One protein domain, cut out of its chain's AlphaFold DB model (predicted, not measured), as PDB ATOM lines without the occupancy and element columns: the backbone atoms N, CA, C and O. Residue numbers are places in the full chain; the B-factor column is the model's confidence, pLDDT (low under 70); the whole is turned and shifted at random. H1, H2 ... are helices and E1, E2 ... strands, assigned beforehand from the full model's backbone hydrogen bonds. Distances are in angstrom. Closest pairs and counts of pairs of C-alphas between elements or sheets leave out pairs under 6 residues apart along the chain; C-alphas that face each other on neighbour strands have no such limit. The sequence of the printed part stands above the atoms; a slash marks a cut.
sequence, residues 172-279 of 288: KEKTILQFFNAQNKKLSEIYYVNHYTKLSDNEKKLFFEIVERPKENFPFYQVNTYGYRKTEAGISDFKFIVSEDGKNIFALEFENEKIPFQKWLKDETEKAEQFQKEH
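What this domain is: This is residues 172 to 279 of the 288 residues of an uncharacterized protein of Chryseobacterium lathyri (UniProt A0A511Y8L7). A strongly twisted wall of five strands has helix H1 slantwise over one face near E1 and E2, while the long helix H3 starts at the other edge, by E4 and E5, and runs away from the sheet on that same face. H2, after H1, reaches H3 partway along it. The printed part has 108 residues, with three named helices and five named strands in the order H1 H2 E1 E2 E3 E4 E5 H3, class mixed. The antiparallel sheet runs E1 E2 E3 E4 E5; the whole is compact, radius of gyration of the C-alphas 14.0 A, with an elongated outline of 45 by 25 by 22 A.

Where its parts are: The strands are E1, residues 207 to 212, E2, 220 to 226 and 19.2 A long, E3, 239 to 243, E4, 249 to 252, and E5, 258 to 260. H1, residues 172 to 182, spans 15.5 A from C-alpha 172 at (14.123, -32.269, 47.149); H2 is 184 to 192. H3, residues 261 to 278, spans 25.5 A and ends with C-alpha 278 at (16.652, -7.871, 14.049).

How they stand to each other: The strands form a meander, each the antiparallel neighbour of the one before. N 209 and O 224 are 3.0 A apart, N 223 and O 240 2.8 A, N 241 and O 250 2.9 A, N 251 and O 259 2.8 A, within hydrogen-bond range. H1 and H3 on one face make two layers, helices over a sheet. H1's height is 8.6 A; C-alphas 177 and 208 are its closest to E1, 6.6 A. H3 stands up from the sheet at 46 degrees. H2 and H3 only just touch, with 3 pairs of C-alphas within 8 A, closest Ile 190 and Ala 272 at 5.6 A, through residues 268 to 272 of H3. Every O i to N i+4 pair is within range in H2 and H3, 6 of 7 in H1.

The domain as a whole: The C-alphas of Glu 216 and His 279, the farthest apart, are 45.8 A apart. The printed part has no cut. The links H2 to E1 and E2 to E3 are long. Residues 231 to 237 and 255 have pLDDT under 70.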
ATOM      1  N   LYS A 172      13.121 -32.180  48.222       96.62
ATOM      2  CA  LYS A 172      14.123 -32.269  47.149       96.62
ATOM      3  C   LYS A 172      13.582 -31.719  45.828       96.62
ATOM      4  O   LYS A 172      14.263 -30.967  45.137       96.62
ATOM      5  N   GLU A 173      12.345 -32.067  45.492       98.31
ATOM      6  CA  GLU A 173      11.644 -31.581  44.299       98.31
ATOM      7  C   GLU A 173      11.419 -30.064  44.363       98.31
ATOM      8  O   GLU A 173      11.633 -29.363  43.375       98.31
ATOM      9  N   LYS A 174      11.092 -29.525  45.545       98.19
ATOM     10  CA  LYS A 174      11.016 -28.072  45.759       98.19
ATOM     11  C   LYS A 174      12.365 -27.394  45.529       98.19
ATOM     12  O   LYS A 174      12.386 -26.351  44.884       98.19
ATOM     13  N   THR A 175      13.477 -27.970  45.992       97.75
ATOM     14  CA  THR A 175      14.824 -27.433  45.721       97.75
ATOM     15  C   THR A 175      15.135 -27.400  44.223       97.75
ATOM     16  O   THR A 175      15.655 -26.401  43.729       97.75
ATOM     17  N   ILE A 176      14.758 -28.445  43.477       98.19
ATOM     18  CA  ILE A 176      14.898 -28.467  42.012       98.19
ATOM     19  C   ILE A 176      14.098 -27.322  41.378       98.19
ATOM     20  O   ILE A 176      14.628 -26.557  40.578       98.19
ATOM     21  N   LEU A 177      12.833 -27.153  41.758       98.19
ATOM     22  CA  LEU A 177      11.994 -26.088  41.203       98.19
ATOM     23  C   LEU A 177      12.468 -24.688  41.616       98.19
ATOM     24  O   LEU A 177      12.348 -23.744  40.839       98.19
ATOM     25  N   GLN A 178      13.039 -24.533  42.814       97.94
ATOM     26  CA  GLN A 178      13.647 -23.277  43.263       97.94
ATOM     27  C   GLN A 178      14.792 -22.833  42.347       97.94
ATOM     28  O   GLN A 178      14.897 -21.638  42.077       97.94
ATOM     29  N   PHE A 179      15.593 -23.762  41.811       97.44
ATOM     30  CA  PHE A 179      16.637 -23.437  40.833       97.44
ATOM     31  C   PHE A 179      16.063 -22.750  39.584       97.44
ATOM     32  O   PHE A 179      16.566 -21.703  39.171       97.44
ATOM     33  N   PHE A 180      14.991 -23.291  38.998       96.69
ATOM     34  CA  PHE A 180      14.349 -22.687  37.824       96.69
ATOM     35  C   PHE A 180      13.633 -21.380  38.180       96.69
ATOM     36  O   PHE A 180      13.753 -20.384  37.468       96.69
ATOM     37  N   ASN A 181      12.956 -21.341  39.330       96.56
ATOM     38  CA  ASN A 181      12.267 -20.142  39.805       96.56
ATOM     39  C   ASN A 181      13.223 -18.971  40.080       96.56
ATOM     40  O   ASN A 181      12.875 -17.830  39.781       96.56
ATOM     41  N   ALA A 182      14.437 -19.230  40.570       96.69
ATOM     42  CA  ALA A 182      15.463 -18.201  40.751       96.69
ATOM     43  C   ALA A 182      15.905 -17.553  39.424       96.69
ATOM     44  O   ALA A 182      16.401 -16.430  39.413       96.69
ATOM     45  N   GLN A 183      15.698 -18.242  38.302       94.12
ATOM     46  CA  GLN A 183      16.079 -17.803  36.957       94.12
ATOM     47  C   GLN A 183      14.877 -17.373  36.113       94.12
ATOM     48  O   GLN A 183      15.037 -17.009  34.947       94.12
ATOM     49  N   ASN A 184      13.676 -17.390  36.698       93.62
ATOM     50  CA  ASN A 184      12.412 -17.224  35.992       93.62
ATOM     51  C   ASN A 184      12.375 -15.940  35.166       93.62
ATOM     52  O   ASN A 184      11.971 -15.994  34.015       93.62
ATOM     53  N   LYS A 185      12.871 -14.816  35.704       92.12
ATOM     54  CA  LYS A 185      12.938 -13.548  34.963       92.12
ATOM     55  C   LYS A 185      13.710 -13.707  33.649       92.12
ATOM     56  O   LYS A 185      13.163 -13.434  32.589       92.12
ATOM     57  N   LYS A 186      14.947 -14.209  33.714       92.44
ATOM     58  CA  LYS A 186      15.799 -14.393  32.531       92.44
ATOM     59  C   LYS A 186      15.174 -15.378  31.538       92.44
ATOM     60  O   LYS A 186      15.105 -15.085  30.352       92.44
ATOM     61  N   LEU A 187      14.689 -16.517  32.030       93.19
ATOM     62  CA  LEU A 187      14.044 -17.542  31.202       93.19
ATOM     63  C   LEU A 187      12.770 -17.018  30.527       93.19
ATOM     64  O   LEU A 187      12.536 -17.292  29.356       93.19
ATOM     65  N   SER A 188      11.979 -16.222  31.242       91.75
ATOM     66  CA  SER A 188      10.765 -15.591  30.723       91.75
ATOM     67  C   SER A 188      11.083 -14.586  29.628       91.75
ATOM     68  O   SER A 188      10.427 -14.572  28.592       91.75
ATOM     69  N   GLU A 189      12.096 -13.747  29.831       90.75
ATOM     70  CA  GLU A 189      12.493 -12.777  28.818       90.75
ATOM     71  C   GLU A 189      13.018 -13.461  27.553       90.75
ATOM     72  O   GLU A 189      12.630 -13.043  26.469       90.75
ATOM     73  N   ILE A 190      13.807 -14.536  27.679       91.94
ATOM     74  CA  ILE A 190      14.228 -15.366  26.535       91.94
ATOM     75  C   ILE A 190      13.002 -15.946  25.822       91.94
ATOM     76  O   ILE A 190      12.861 -15.781  24.616       91.94
ATOM     77  N   TYR A 191      12.082 -16.573  26.559       90.06
ATOM     78  CA  TYR A 191      10.918 -17.236  25.972       90.06
ATOM     79  C   TYR A 191       9.957 -16.262  25.266       90.06
ATOM     80  O   TYR A 191       9.441 -16.546  24.187       90.06
ATOM     81  N   TYR A 192       9.706 -15.093  25.859       89.88
ATOM     82  CA  TYR A 192       8.734 -14.134  25.334       89.88
ATOM     83  C   TYR A 192       9.343 -13.091  24.386       89.88
ATOM     84  O   TYR A 192       8.583 -12.309  23.812       89.88
ATOM     85  N   VAL A 193      10.667 -13.057  24.174       90.25
ATOM     86  CA  VAL A 193      11.297 -12.070  23.270       90.25
ATOM     87  C   VAL A 193      10.788 -12.186  21.836       90.25
ATOM     88  O   VAL A 193      10.705 -11.173  21.154       90.25
ATOM     89  N   ASN A 194      10.403 -13.388  21.393       87.62
ATOM     90  CA  ASN A 194       9.859 -13.654  20.060       87.62
ATOM     91  C   ASN A 194       8.321 -13.620  20.002       87.62
ATOM     92  O   ASN A 194       7.731 -13.852  18.947       87.62
ATOM     93  N   HIS A 195       7.648 -13.320  21.119       86.38
ATOM     94  CA  HIS A 195       6.197 -13.188  21.136       86.38
ATOM     95  C   HIS A 195       5.792 -11.814  20.600       86.38
ATOM     96  O   HIS A 195       6.202 -10.779  21.129       86.38
ATOM     97  N   TYR A 196       4.932 -11.803  19.583       84.00
ATOM     98  CA  TYR A 196       4.454 -10.574  18.940       84.00
ATOM     99  C   TYR A 196       3.332  -9.871  19.714       84.00
ATOM    100  O   TYR A 196       3.111  -8.676  19.543       84.00
ATOM    101  N   THR A 197       2.602 -10.578  20.581       86.12
ATOM    102  CA  THR A 197       1.599  -9.951  21.454       86.12
ATOM    103  C   THR A 197       2.286  -9.371  22.684       86.12
ATOM    104  O   THR A 197       2.968 -10.096  23.404       86.12
ATOM    105  N   LYS A 198       2.092  -8.073  22.958       86.31
ATOM    106  CA  LYS A 198       2.608  -7.438  24.178       86.31
ATOM    107  C   LYS A 198       1.985  -8.089  25.413       86.31
ATOM    108  O   LYS A 198       0.765  -8.101  25.540       86.31
ATOM    109  N   LEU A 199       2.829  -8.568  26.319       86.62
ATOM    110  CA  LEU A 199       2.413  -9.139  27.598       86.62
ATOM    111  C   LEU A 199       2.804  -8.208  28.748       86.62
ATOM    112  O   LEU A 199       3.854  -7.556  28.699       86.62
ATOM    113  N   SER A 200       1.969  -8.152  29.784       86.81
ATOM    114  CA  SER A 200       2.347  -7.561  31.071       86.81
ATOM    115  C   SER A 200       3.402  -8.417  31.777       86.81
ATOM    116  O   SER A 200       3.543  -9.607  31.496       86.81
ATOM    117  N   ASP A 201       4.128  -7.843  32.738       79.50
ATOM    118  CA  ASP A 201       5.153  -8.588  33.485       79.50
ATOM    119  C   ASP A 201       4.564  -9.783  34.252       79.50
ATOM    120  O   ASP A 201       5.196 -10.833  34.353       79.50
ATOM    121  N   ASN A 202       3.313  -9.669  34.711       78.75
ATOM    122  CA  ASN A 202       2.595 -10.775  35.347       78.75
ATOM    123  C   ASN A 202       2.288 -11.915  34.360       78.75
ATOM    124  O   ASN A 202       2.375 -13.085  34.728       78.75
ATOM    125  N   GLU A 203       1.955 -11.594  33.107       83.44
ATOM    126  CA  GLU A 203       1.697 -12.580  32.046       83.44
ATOM    127  C   GLU A 203       2.980 -13.184  31.466       83.44
ATOM    128  O   GLU A 203       2.939 -14.233  30.831       83.44
ATOM    129  N   LYS A 204       4.140 -12.563  31.688       83.81
ATOM    130  CA  LYS A 204       5.425 -13.141  31.282       83.81
ATOM    131  C   LYS A 204       5.933 -14.204  32.246       83.81
ATOM    132  O   LYS A 204       6.968 -14.793  31.987       83.81
ATOM    133  N   LYS A 205       5.244 -14.485  33.351       87.06
ATOM    134  CA  LYS A 205       5.710 -15.490  34.307       87.06
ATOM    135  C   LYS A 205       5.657 -16.899  33.704       87.06
ATOM    136  O   LYS A 205       4.609 -17.340  33.227       87.06
ATOM    137  N   LEU A 206       6.778 -17.611  33.780       91.81
ATOM    138  CA  LEU A 206       6.843 -19.043  33.489       91.81
ATOM    139  C   LEU A 206       6.529 -19.879  34.737       91.81
ATOM    140  O   LEU A 206       6.799 -19.467  35.869       91.81
ATOM    141  N   PHE A 207       5.983 -21.070  34.525       92.06
ATOM    142  CA  PHE A 207       5.730 -22.079  35.551       92.06
ATOM    143  C   PHE A 207       6.543 -23.326  35.228       92.06
ATOM    144  O   PHE A 207       6.619 -23.723  34.070       92.06
ATOM    145  N   PHE A 208       7.136 -23.942  36.246       95.19
ATOM    146  CA  PHE A 208       7.977 -25.125  36.100       95.19
ATOM    147  C   PHE A 208       7.376 -26.252  36.926       95.19
ATOM    148  O   PHE A 208       7.185 -26.076  38.129       95.19
ATOM    149  N   GLU A 209       7.092 -27.390  36.298       95.94
ATOM    150  CA  GLU A 209       6.483 -28.533  36.982       95.94
ATOM    151  C   GLU A 209       7.303 -29.799  36.741       95.94
ATOM    152  O   GLU A 209       7.759 -30.054  35.623       95.94
ATOM    153  N   ILE A 210       7.495 -30.607  37.788       97.50
ATOM    154  CA  ILE A 210       8.129 -31.924  37.654       97.50
ATOM    155  C   ILE A 210       7.073 -32.905  37.160       97.50
ATOM    156  O   ILE A 210       6.171 -33.300  37.903       97.50
ATOM    157  N   VAL A 211       7.218 -33.308  35.903       95.50
ATOM    158  CA  VAL A 211       6.269 -34.173  35.195       95.50
ATOM    159  C   VAL A 211       6.694 -35.638  35.196       95.50
ATOM    160  O   VAL A 211       5.867 -36.528  35.047       95.50
ATOM    161  N   GLU A 212       7.976 -35.909  35.432       95.62
ATOM    162  CA  GLU A 212       8.513 -37.264  35.504       95.62
ATOM    163  C   GLU A 212       9.574 -37.359  36.598       95.62
ATOM    164  O   GLU A 212      10.326 -36.414  36.838       95.62
ATOM    165  N   ARG A 213       9.627 -38.508  37.276       96.31
ATOM    166  CA  ARG A 213      10.593 -38.806  38.341       96.31
ATOM    167  C   ARG A 213      11.581 -39.889  37.890       96.31
ATOM    168  O   ARG A 213      11.202 -40.704  37.039       96.31
ATOM    169  N   PRO A 214      12.782 -39.948  38.503       96.25
ATOM    170  CA  PRO A 214      13.776 -40.970  38.209       96.25
ATOM    171  C   PRO A 214      13.230 -42.394  38.312       96.25
ATOM    172  O   PRO A 214      12.404 -42.709  39.173       96.25
ATOM    173  N   LYS A 215      13.714 -43.255  37.420       92.12
ATOM    174  CA  LYS A 215      13.386 -44.682  37.321       92.12
ATOM    175  C   LYS A 215      14.551 -45.443  36.681       92.12
ATOM    176  O   LYS A 215      15.457 -44.827  36.134       92.12
ATOM    177  N   GLU A 216      14.487 -46.775  36.696       86.94
ATOM    178  CA  GLU A 216      15.596 -47.679  36.329       86.94
ATOM    179  C   GLU A 216      16.365 -47.283  35.052       86.94
ATOM    180  O   GLU A 216      17.580 -47.124  35.122       86.94
ATOM    181  N   ASN A 217      15.691 -47.055  33.914       86.62
ATOM    182  CA  ASN A 217      16.367 -46.641  32.673       86.62
ATOM    183  C   ASN A 217      16.267 -45.137  32.368       86.62
ATOM    184  O   ASN A 217      16.757 -44.699  31.333       86.62
ATOM    185  N   PHE A 218      15.683 -44.335  33.260       92.19
ATOM    186  CA  PHE A 218      15.600 -42.880  33.121       92.19
ATOM    187  C   PHE A 218      15.935 -42.221  34.470       92.19
ATOM    188  O   PHE A 218      15.030 -41.894  35.241       92.19
ATOM    189  N   PRO A 219      17.228 -42.049  34.805       94.94
ATOM    190  CA  PRO A 219      17.681 -41.569  36.115       94.94
ATOM    191  C   PRO A 219      17.602 -40.036  36.237       94.94
ATOM    192  O   PRO A 219      18.538 -39.374  36.693       94.94
ATOM    193  N   PHE A 220      16.490 -39.454  35.785       96.62
ATOM    194  CA  PHE A 220      16.278 -38.013  35.744       96.62
ATOM    195  C   PHE A 220      14.881 -37.640  36.241       96.62
ATOM    196  O   PHE A 220      13.906 -38.361  36.031       96.62
ATOM    197  N   TYR A 221      14.781 -36.478  36.877       97.94
ATOM    198  CA  TYR A 221      13.533 -35.728  36.925       97.94
ATOM    199  C   TYR A 221      13.359 -35.017  35.586       97.94
ATOM    200  O   TYR A 221      14.319 -34.412  35.112       97.94
ATOM    201  N   GLN A 222      12.162 -35.036  35.005       96.25
ATOM    202  CA  GLN A 222      11.822 -34.151  33.889       96.25
ATOM    203  C   GLN A 222      11.023 -32.962  34.418       96.25
ATOM    204  O   GLN A 222      10.039 -33.145  35.139       96.25
ATOM    205  N   VAL A 223      11.445 -31.756  34.048       96.69
ATOM    206  CA  VAL A 223      10.789 -30.490  34.370       96.69
ATOM    207  C   VAL A 223      10.292 -29.865  33.075       96.69
ATOM    208  O   VAL A 223      11.090 -29.527  32.201       96.69
ATOM    209  N   ASN A 224       8.978 -29.704  32.956       94.19
ATOM    210  CA  ASN A 224       8.374 -28.986  31.840       94.19
ATOM    211  C   ASN A 224       8.111 -27.531  32.232       94.19
ATOM    212  O   ASN A 224       7.823 -27.223  33.393       94.19
ATOM    213  N   THR A 225       8.178 -26.652  31.235       93.19
ATOM    214  CA  THR A 225       7.888 -25.227  31.380       93.19
ATOM    215  C   THR A 225       6.548 -24.882  30.739       93.19
ATOM    216  O   THR A 225       6.230 -25.327  29.633       93.19
ATOM    217  N   TYR A 226       5.767 -24.049  31.418       89.62
ATOM    218  CA  TYR A 226       4.447 -23.615  30.978       89.62
ATOM    219  C   TYR A 226       4.339 -22.095  31.038       89.62
ATOM    220  O   TYR A 226       4.813 -21.458  31.979       89.62
ATOM    221  N   GLY A 227       3.693 -21.515  30.028       86.81
ATOM    222  CA  GLY A 227       3.403 -20.083  29.998       86.81
ATOM    223  C   GLY A 227       2.207 -19.702  30.874       86.81
ATOM    224  O   GLY A 227       1.585 -20.542  31.525       86.81
ATOM    225  N   TYR A 228       1.813 -18.430  30.832       76.75
ATOM    226  CA  TYR A 228       0.734 -17.890  31.674       76.75
ATOM    227  C   TYR A 228      -0.653 -18.498  31.442       76.75
ATOM    228  O   TYR A 228      -1.497 -18.481  32.334       76.75
ATOM    229  N   ARG A 229      -0.892 -19.077  30.261       74.06
ATOM    230  CA  ARG A 229      -2.118 -19.836  29.967       74.06
ATOM    231  C   ARG A 229      -2.057 -21.284  30.464       74.06
ATOM    232  O   ARG A 229      -2.961 -22.056  30.162       74.06
ATOM    233  N   LYS A 230      -0.981 -21.672  31.161       71.00
ATOM    234  CA  LYS A 230      -0.650 -23.060  31.534       71.00
ATOM    235  C   LYS A 230      -0.655 -24.026  30.345       71.00
ATOM    236  O   LYS A 230      -0.772 -25.238  30.490       71.00
ATOM    237  N   THR A 231      -0.504 -23.484  29.142       67.44
ATOM    238  CA  THR A 231      -0.186 -24.243  27.943       67.44
ATOM    239  C   THR A 231       1.321 -24.447  27.901       67.44
ATOM    240  O   THR A 231       2.067 -23.529  28.246       67.44
ATOM    241  N   GLU A 232       1.757 -25.640  27.488       60.22
ATOM    242  CA  GLU A 232       3.178 -25.913  27.253       60.22
ATOM    243  C   GLU A 232       3.803 -24.820  26.389       60.22
ATOM    244  O   GLU A 232       3.192 -24.325  25.435       60.22
ATOM    245  N   ALA A 233       4.995 -24.422  26.812       55.91
ATOM    246  CA  ALA A 233       5.768 -23.352  26.234       55.91
ATOM    247  C   ALA A 233       6.402 -23.820  24.909       55.91
ATOM    248  O   ALA A 233       7.552 -24.238  24.893       55.91
ATOM    249  N   GLY A 234       5.630 -23.802  23.817       52.12
ATOM    250  CA  GLY A 234       6.118 -24.126  22.471       52.12
ATOM    251  C   GLY A 234       6.528 -25.590  22.254       52.12
ATOM    252  O   GLY A 234       6.488 -26.429  23.153       52.12
ATOM    253  N   ILE A 235       6.876 -25.904  21.005       43.00
ATOM    254  CA  ILE A 235       7.522 -27.168  20.632       43.00
ATOM    255  C   ILE A 235       9.003 -27.024  21.039       43.00
ATOM    256  O   ILE A 235       9.555 -25.945  20.888       43.00
ATOM    257  N   SER A 236       9.589 -28.079  21.613       54.19
ATOM    258  CA  SER A 236      10.994 -28.235  22.062       54.19
ATOM    259  C   SER A 236      11.565 -27.340  23.174       54.19
ATOM    260  O   SER A 236      12.201 -27.882  24.071       54.19
ATOM    261  N   ASP A 237      11.344 -26.032  23.204       61.62
ATOM    262  CA  ASP A 237      12.456 -25.179  23.659       61.62
ATOM    263  C   ASP A 237      12.679 -25.067  25.182       61.62
ATOM    264  O   ASP A 237      13.699 -24.546  25.607       61.62
ATOM    265  N   PHE A 238      11.768 -25.521  26.049       86.12
ATOM    266  CA  PHE A 238      11.915 -25.331  27.507       86.12
ATOM    267  C   PHE A 238      11.569 -26.590  28.320       86.12
ATOM    268  O   PHE A 238      10.893 -26.533  29.358       86.12
ATOM    269  N   LYS A 239      12.033 -27.752  27.854       92.19
ATOM    270  CA  LYS A 239      12.025 -28.999  28.633       92.19
ATOM    271  C   LYS A 239      13.396 -29.210  29.257       92.19
ATOM    272  O   LYS A 239      14.416 -29.120  28.586       92.19
ATOM    273  N   PHE A 240      13.421 -29.524  30.544       95.38
ATOM    274  CA  PHE A 240      14.658 -29.766  31.273       95.38
ATOM    275  C   PHE A 240      14.653 -31.148  31.900       95.38
ATOM    276  O   PHE A 240      13.609 -31.679  32.281       95.38
ATOM    277  N   ILE A 241      15.841 -31.712  32.067       96.50
ATOM    278  CA  ILE A 241      16.052 -32.892  32.891       96.50
ATOM    279  C   ILE A 241      17.099 -32.602  33.962       96.50
ATOM    280  O   ILE A 241      18.095 -31.919  33.724       96.50
ATOM    281  N   VAL A 242      16.867 -33.131  35.156       98.31
ATOM    282  CA  VAL A 242      17.747 -32.979  36.316       98.31
ATOM    283  C   VAL A 242      18.156 -34.363  36.780       98.31
ATOM    284  O   VAL A 242      17.287 -35.217  36.959       98.31
ATOM    285  N   SER A 243      19.455 -34.614  36.950       97.50
ATOM    286  CA  SER A 243      19.942 -35.914  37.419       97.50
ATOM    287  C   SER A 243      19.279 -36.297  38.736       97.50
ATOM    288  O   SER A 243      18.900 -35.437  39.532       97.50
ATOM    289  N   GLU A 244      19.136 -37.596  38.986       96.62
ATOM    290  CA  GLU A 244      18.497 -38.091  40.204       96.62
ATOM    291  C   GLU A 244      19.106 -37.495  41.483       96.62
ATOM    292  O   GLU A 244      18.375 -37.218  42.425       96.62
ATOM    293  N   ASP A 245      20.408 -37.220  41.534       95.38
ATOM    294  CA  ASP A 245      21.060 -36.576  42.683       95.38
ATOM    295  C   ASP A 245      20.842 -35.051  42.783       95.38
ATOM    296  O   ASP A 245      21.252 -34.439  43.768       95.38
ATOM    297  N   GLY A 246      20.184 -34.438  41.796       94.94
ATOM    298  CA  GLY A 246      19.882 -33.009  41.737       94.94
ATOM    299  C   GLY A 246      21.029 -32.119  41.249       94.94
ATOM    300  O   GLY A 246      20.875 -30.901  41.265       94.94
ATOM    301  N   LYS A 247      22.183 -32.682  40.858       94.50
ATOM    302  CA  LYS A 247      23.408 -31.896  40.607       94.50
ATOM    303  C   LYS A 247      23.589 -31.443  39.165       94.50
ATOM    304  O   LYS A 247      24.155 -30.378  38.935       94.50
ATOM    305  N   ASN A 248      23.152 -32.248  38.203       97.69
ATOM    306  CA  ASN A 248      23.335 -31.970  36.783       97.69
ATOM    307  C   ASN A 248      21.994 -31.606  36.162       97.69
ATOM    308  O   ASN A 248      21.008 -32.315  36.351       97.69
ATOM    309  N   ILE A 249      21.969 -30.508  35.415       97.88
ATOM    310  CA  ILE A 249      20.762 -29.972  34.790       97.88
ATOM    311  C   ILE A 249      21.048 -29.809  33.306       97.88
ATOM    312  O   ILE A 249      22.079 -29.243  32.927       97.88
ATOM    313  N   PHE A 250      20.132 -30.299  32.481       96.94
ATOM    314  CA  PHE A 250      20.223 -30.250  31.031       96.94
ATOM    315  C   PHE A 250      18.923 -29.701  30.452       96.94
ATOM    316  O   PHE A 250      17.849 -29.985  30.985       96.94
ATOM    317  N   ALA A 251      19.022 -28.948  29.364       94.81
ATOM    318  CA  ALA A 251      17.910 -28.769  28.445       94.81
ATOM    319  C   ALA A 251      17.782 -30.020  27.570       94.81
ATOM    320  O   ALA A 251      18.791 -30.655  27.240       94.81
ATOM    321  N   LEU A 252      16.542 -30.393  27.270       89.69
ATOM    322  CA  LEU A 252      16.192 -31.519  26.420       89.69
ATOM    323  C   LEU A 252      15.683 -30.974  25.086       89.69
ATOM    324  O   LEU A 252      14.560 -30.478  25.015       89.69
ATOM    325  N   GLU A 253      16.519 -31.081  24.062       84.44
ATOM    326  CA  GLU A 253      16.240 -30.590  22.712       84.44
ATOM    327  C   GLU A 253      15.638 -31.690  21.819       84.44
ATOM    328  O   GLU A 253      15.306 -32.793  22.277       84.44
ATOM    329  N   PHE A 254      15.463 -31.378  20.530       71.81
ATOM    330  CA  PHE A 254      15.010 -32.326  19.510       71.81
ATOM    331  C   PHE A 254      15.818 -33.641  19.553       71.81
ATOM    332  O   PHE A 254      16.978 -33.663  19.959       71.81
ATOM    333  N   GLU A 255      15.175 -34.763  19.215       68.62
ATOM    334  CA  GLU A 255      15.760 -36.119  19.310       68.62
ATOM    335  C   GLU A 255      16.265 -36.533  20.711       68.62
ATOM    336  O   GLU A 255      16.932 -37.553  20.865       68.62
ATOM    337  N   ASN A 256      15.850 -35.826  21.770       75.75
ATOM    338  CA  ASN A 256      16.289 -36.037  23.156       75.75
ATOM    339  C   ASN A 256      17.773 -35.704  23.400       75.75
ATOM    340  O   ASN A 256      18.376 -36.247  24.337       75.75
ATOM    341  N   GLU A 257      18.359 -34.801  22.607       86.50
ATOM    342  CA  GLU A 257      19.699 -34.285  22.882       86.50
ATOM    343  C   GLU A 257      19.730 -33.576  24.247       86.50
ATOM    344  O   GLU A 257      18.850 -32.787  24.598       86.50
ATOM    345  N   LYS A 258      20.759 -33.878  25.048       92.31
ATOM    346  CA  LYS A 258      20.944 -33.329  26.396       92.31
ATOM    347  C   LYS A 258      22.032 -32.268  26.375       92.31
ATOM    348  O   LYS A 258      23.221 -32.596  26.373       92.31
ATOM    349  N   ILE A 259      21.643 -31.000  26.451       94.88
ATOM    350  CA  ILE A 259      22.587 -29.878  26.476       94.88
ATOM    351  C   ILE A 259      22.750 -29.390  27.919       94.88
ATOM    352  O   ILE A 259      21.749 -29.062  28.557       94.88
ATOM    353  N   PRO A 260      23.977 -29.306  28.479       97.38
ATOM    354  CA  PRO A 260      24.182 -28.758  29.818       97.38
ATOM    355  C   PRO A 260      23.537 -27.380  29.962       97.38
ATOM    356  O   PRO A 260      23.770 -26.496  29.137       97.38
ATOM    357  N   PHE A 261      22.767 -27.176  31.031       96.12
ATOM    358  CA  PHE A 261      21.887 -26.015  31.177       96.12
ATOM    359  C   PHE A 261      22.603 -24.669  31.002       96.12
ATOM    360  O   PHE A 261      22.065 -23.768  30.375       96.12
ATOM    361  N   GLN A 262      23.832 -24.522  31.509       96.19
ATOM    362  CA  GLN A 262      24.587 -23.268  31.363       96.19
ATOM    363  C   GLN A 262      25.023 -22.995  29.919       96.19
ATOM    364  O   GLN A 262      25.057 -21.839  29.505       96.19
ATOM    365  N   LYS A 263      25.338 -24.048  29.150       96.44
ATOM    366  CA  LYS A 263      25.638 -23.925  27.720       96.44
ATOM    367  C   LYS A 263      24.371 -23.530  26.968       96.44
ATOM    368  O   LYS A 263      24.366 -22.501  26.309       96.44
ATOM    369  N   TRP A 264      23.293 -24.284  27.169       95.31
ATOM    370  CA  TRP A 264      21.992 -23.999  26.568       95.31
ATOM    371  C   TRP A 264      21.515 -22.570  26.868       95.31
ATOM    372  O   TRP A 264      21.189 -21.815  25.962       95.31
ATOM    373  N   LEU A 265      21.579 -22.143  28.134       94.56
ATOM    374  CA  LEU A 265      21.154 -20.806  28.545       94.56
ATOM    375  C   LEU A 265      21.976 -19.709  27.865       94.56
ATOM    376  O   LEU A 265      21.439 -18.639  27.574       94.56
ATOM    377  N   LYS A 266      23.275 -19.935  27.651       95.31
ATOM    378  CA  LYS A 266      24.130 -19.006  26.914       95.31
ATOM    379  C   LYS A 266      23.682 -18.920  25.453       95.31
ATOM    380  O   LYS A 266      23.445 -17.810  24.983       95.31
ATOM    381  N   ASP A 267      23.512 -20.062  24.795       94.19
ATOM    382  CA  ASP A 267      23.130 -20.140  23.383       94.19
ATOM    383  C   ASP A 267      21.753 -19.477  23.147       94.19
ATOM    384  O   ASP A 267      21.610 -18.633  22.263       94.19
ATOM    385  N   GLU A 268      20.763 -19.744  24.006       93.19
ATOM    386  CA  GLU A 268      19.440 -19.103  23.935       93.19
ATOM    387  C   GLU A 268      19.471 -17.607  24.269       93.19
ATOM    388  O   GLU A 268      18.727 -16.818  23.686       93.19
ATOM    389  N   THR A 269      20.363 -17.179  25.170       94.31
ATOM    390  CA  THR A 269      20.571 -15.744  25.427       94.31
ATOM    391  C   THR A 269      21.101 -15.047  24.170       94.31
ATOM    392  O   THR A 269      20.614 -13.977  23.810       94.31
ATOM    393  N   GLU A 270      22.070 -15.647  23.477       94.94
ATOM    394  CA  GLU A 270      22.632 -15.090  22.241       94.94
ATOM    395  C   GLU A 270      21.580 -15.020  21.123       94.94
ATOM    396  O   GLU A 270      21.459 -13.981  20.465       94.94
ATOM    397  N   LYS A 271      20.753 -16.064  20.966       93.50
ATOM    398  CA  LYS A 271      19.613 -16.065  20.032       93.50
ATOM    399  C   LYS A 271      18.591 -14.977  20.368       93.50
ATOM    400  O   LYS A 271      18.166 -14.248  19.473       93.50
ATOM    401  N   ALA A 272      18.232 -14.817  21.642       93.38
ATOM    402  CA  ALA A 272      17.304 -13.778  22.088       93.38
ATOM    403  C   ALA A 272      17.846 -12.361  21.819       93.38
ATOM    404  O   ALA A 272      17.114 -11.482  21.354       93.38
ATOM    405  N   GLU A 273      19.141 -12.135  22.065       94.50
ATOM    406  CA  GLU A 273      19.808 -10.868  21.755       94.50
ATOM    407  C   GLU A 273      19.829 -10.577  20.250       94.50
ATOM    408  O   GLU A 273      19.586  -9.436  19.845       94.50
ATOM    409  N   GLN A 274      20.120 -11.589  19.429       95.19
ATOM    410  CA  GLN A 274      20.110 -11.487  17.970       95.19
ATOM    411  C   GLN A 274      18.704 -11.144  17.462       95.19
ATOM    412  O   GLN A 274      18.537 -10.148  16.758       95.19
ATOM    413  N   PHE A 275      17.687 -11.888  17.905       94.00
ATOM    414  CA  PHE A 275      16.292 -11.647  17.540       94.00
ATOM    415  C   PHE A 275      15.858 -10.220  17.893       94.00
ATOM    416  O   PHE A 275      15.277  -9.516  17.071       94.00
ATOM    417  N   GLN A 276      16.185  -9.739  19.097       94.50
ATOM    418  CA  GLN A 276      15.826  -8.379  19.502       94.50
ATOM    419  C   GLN A 276      16.497  -7.296  18.637       94.50
ATOM    420  O   GLN A 276      15.896  -6.242  18.423       94.50
ATOM    421  N   LYS A 277      17.723  -7.528  18.148       94.81
ATOM    422  CA  LYS A 277      18.409  -6.602  17.227       94.81
ATOM    423  C   LYS A 277      17.742  -6.571  15.852       94.81
ATOM    424  O   LYS A 277      17.628  -5.498  15.270       94.81
ATOM    425  N   GLU A 278      17.321  -7.728  15.349       96.00
ATOM    426  CA  GLU A 278      16.652  -7.871  14.049       96.00
ATOM    427  C   GLU A 278      15.199  -7.371  14.084       96.00
ATOM    428  O   GLU A 278      14.683  -6.876  13.082       96.00
ATOM    429  N   HIS A 279      14.563  -7.424  15.256       94.88
ATOM    430  CA  HIS A 279      13.172  -7.027  15.476       94.88
ATOM    431  C   HIS A 279      13.046  -5.935  16.560       94.88
ATOM    432  O   HIS A 279      12.419  -6.151  17.607       94.88
TER     433      HIS A 279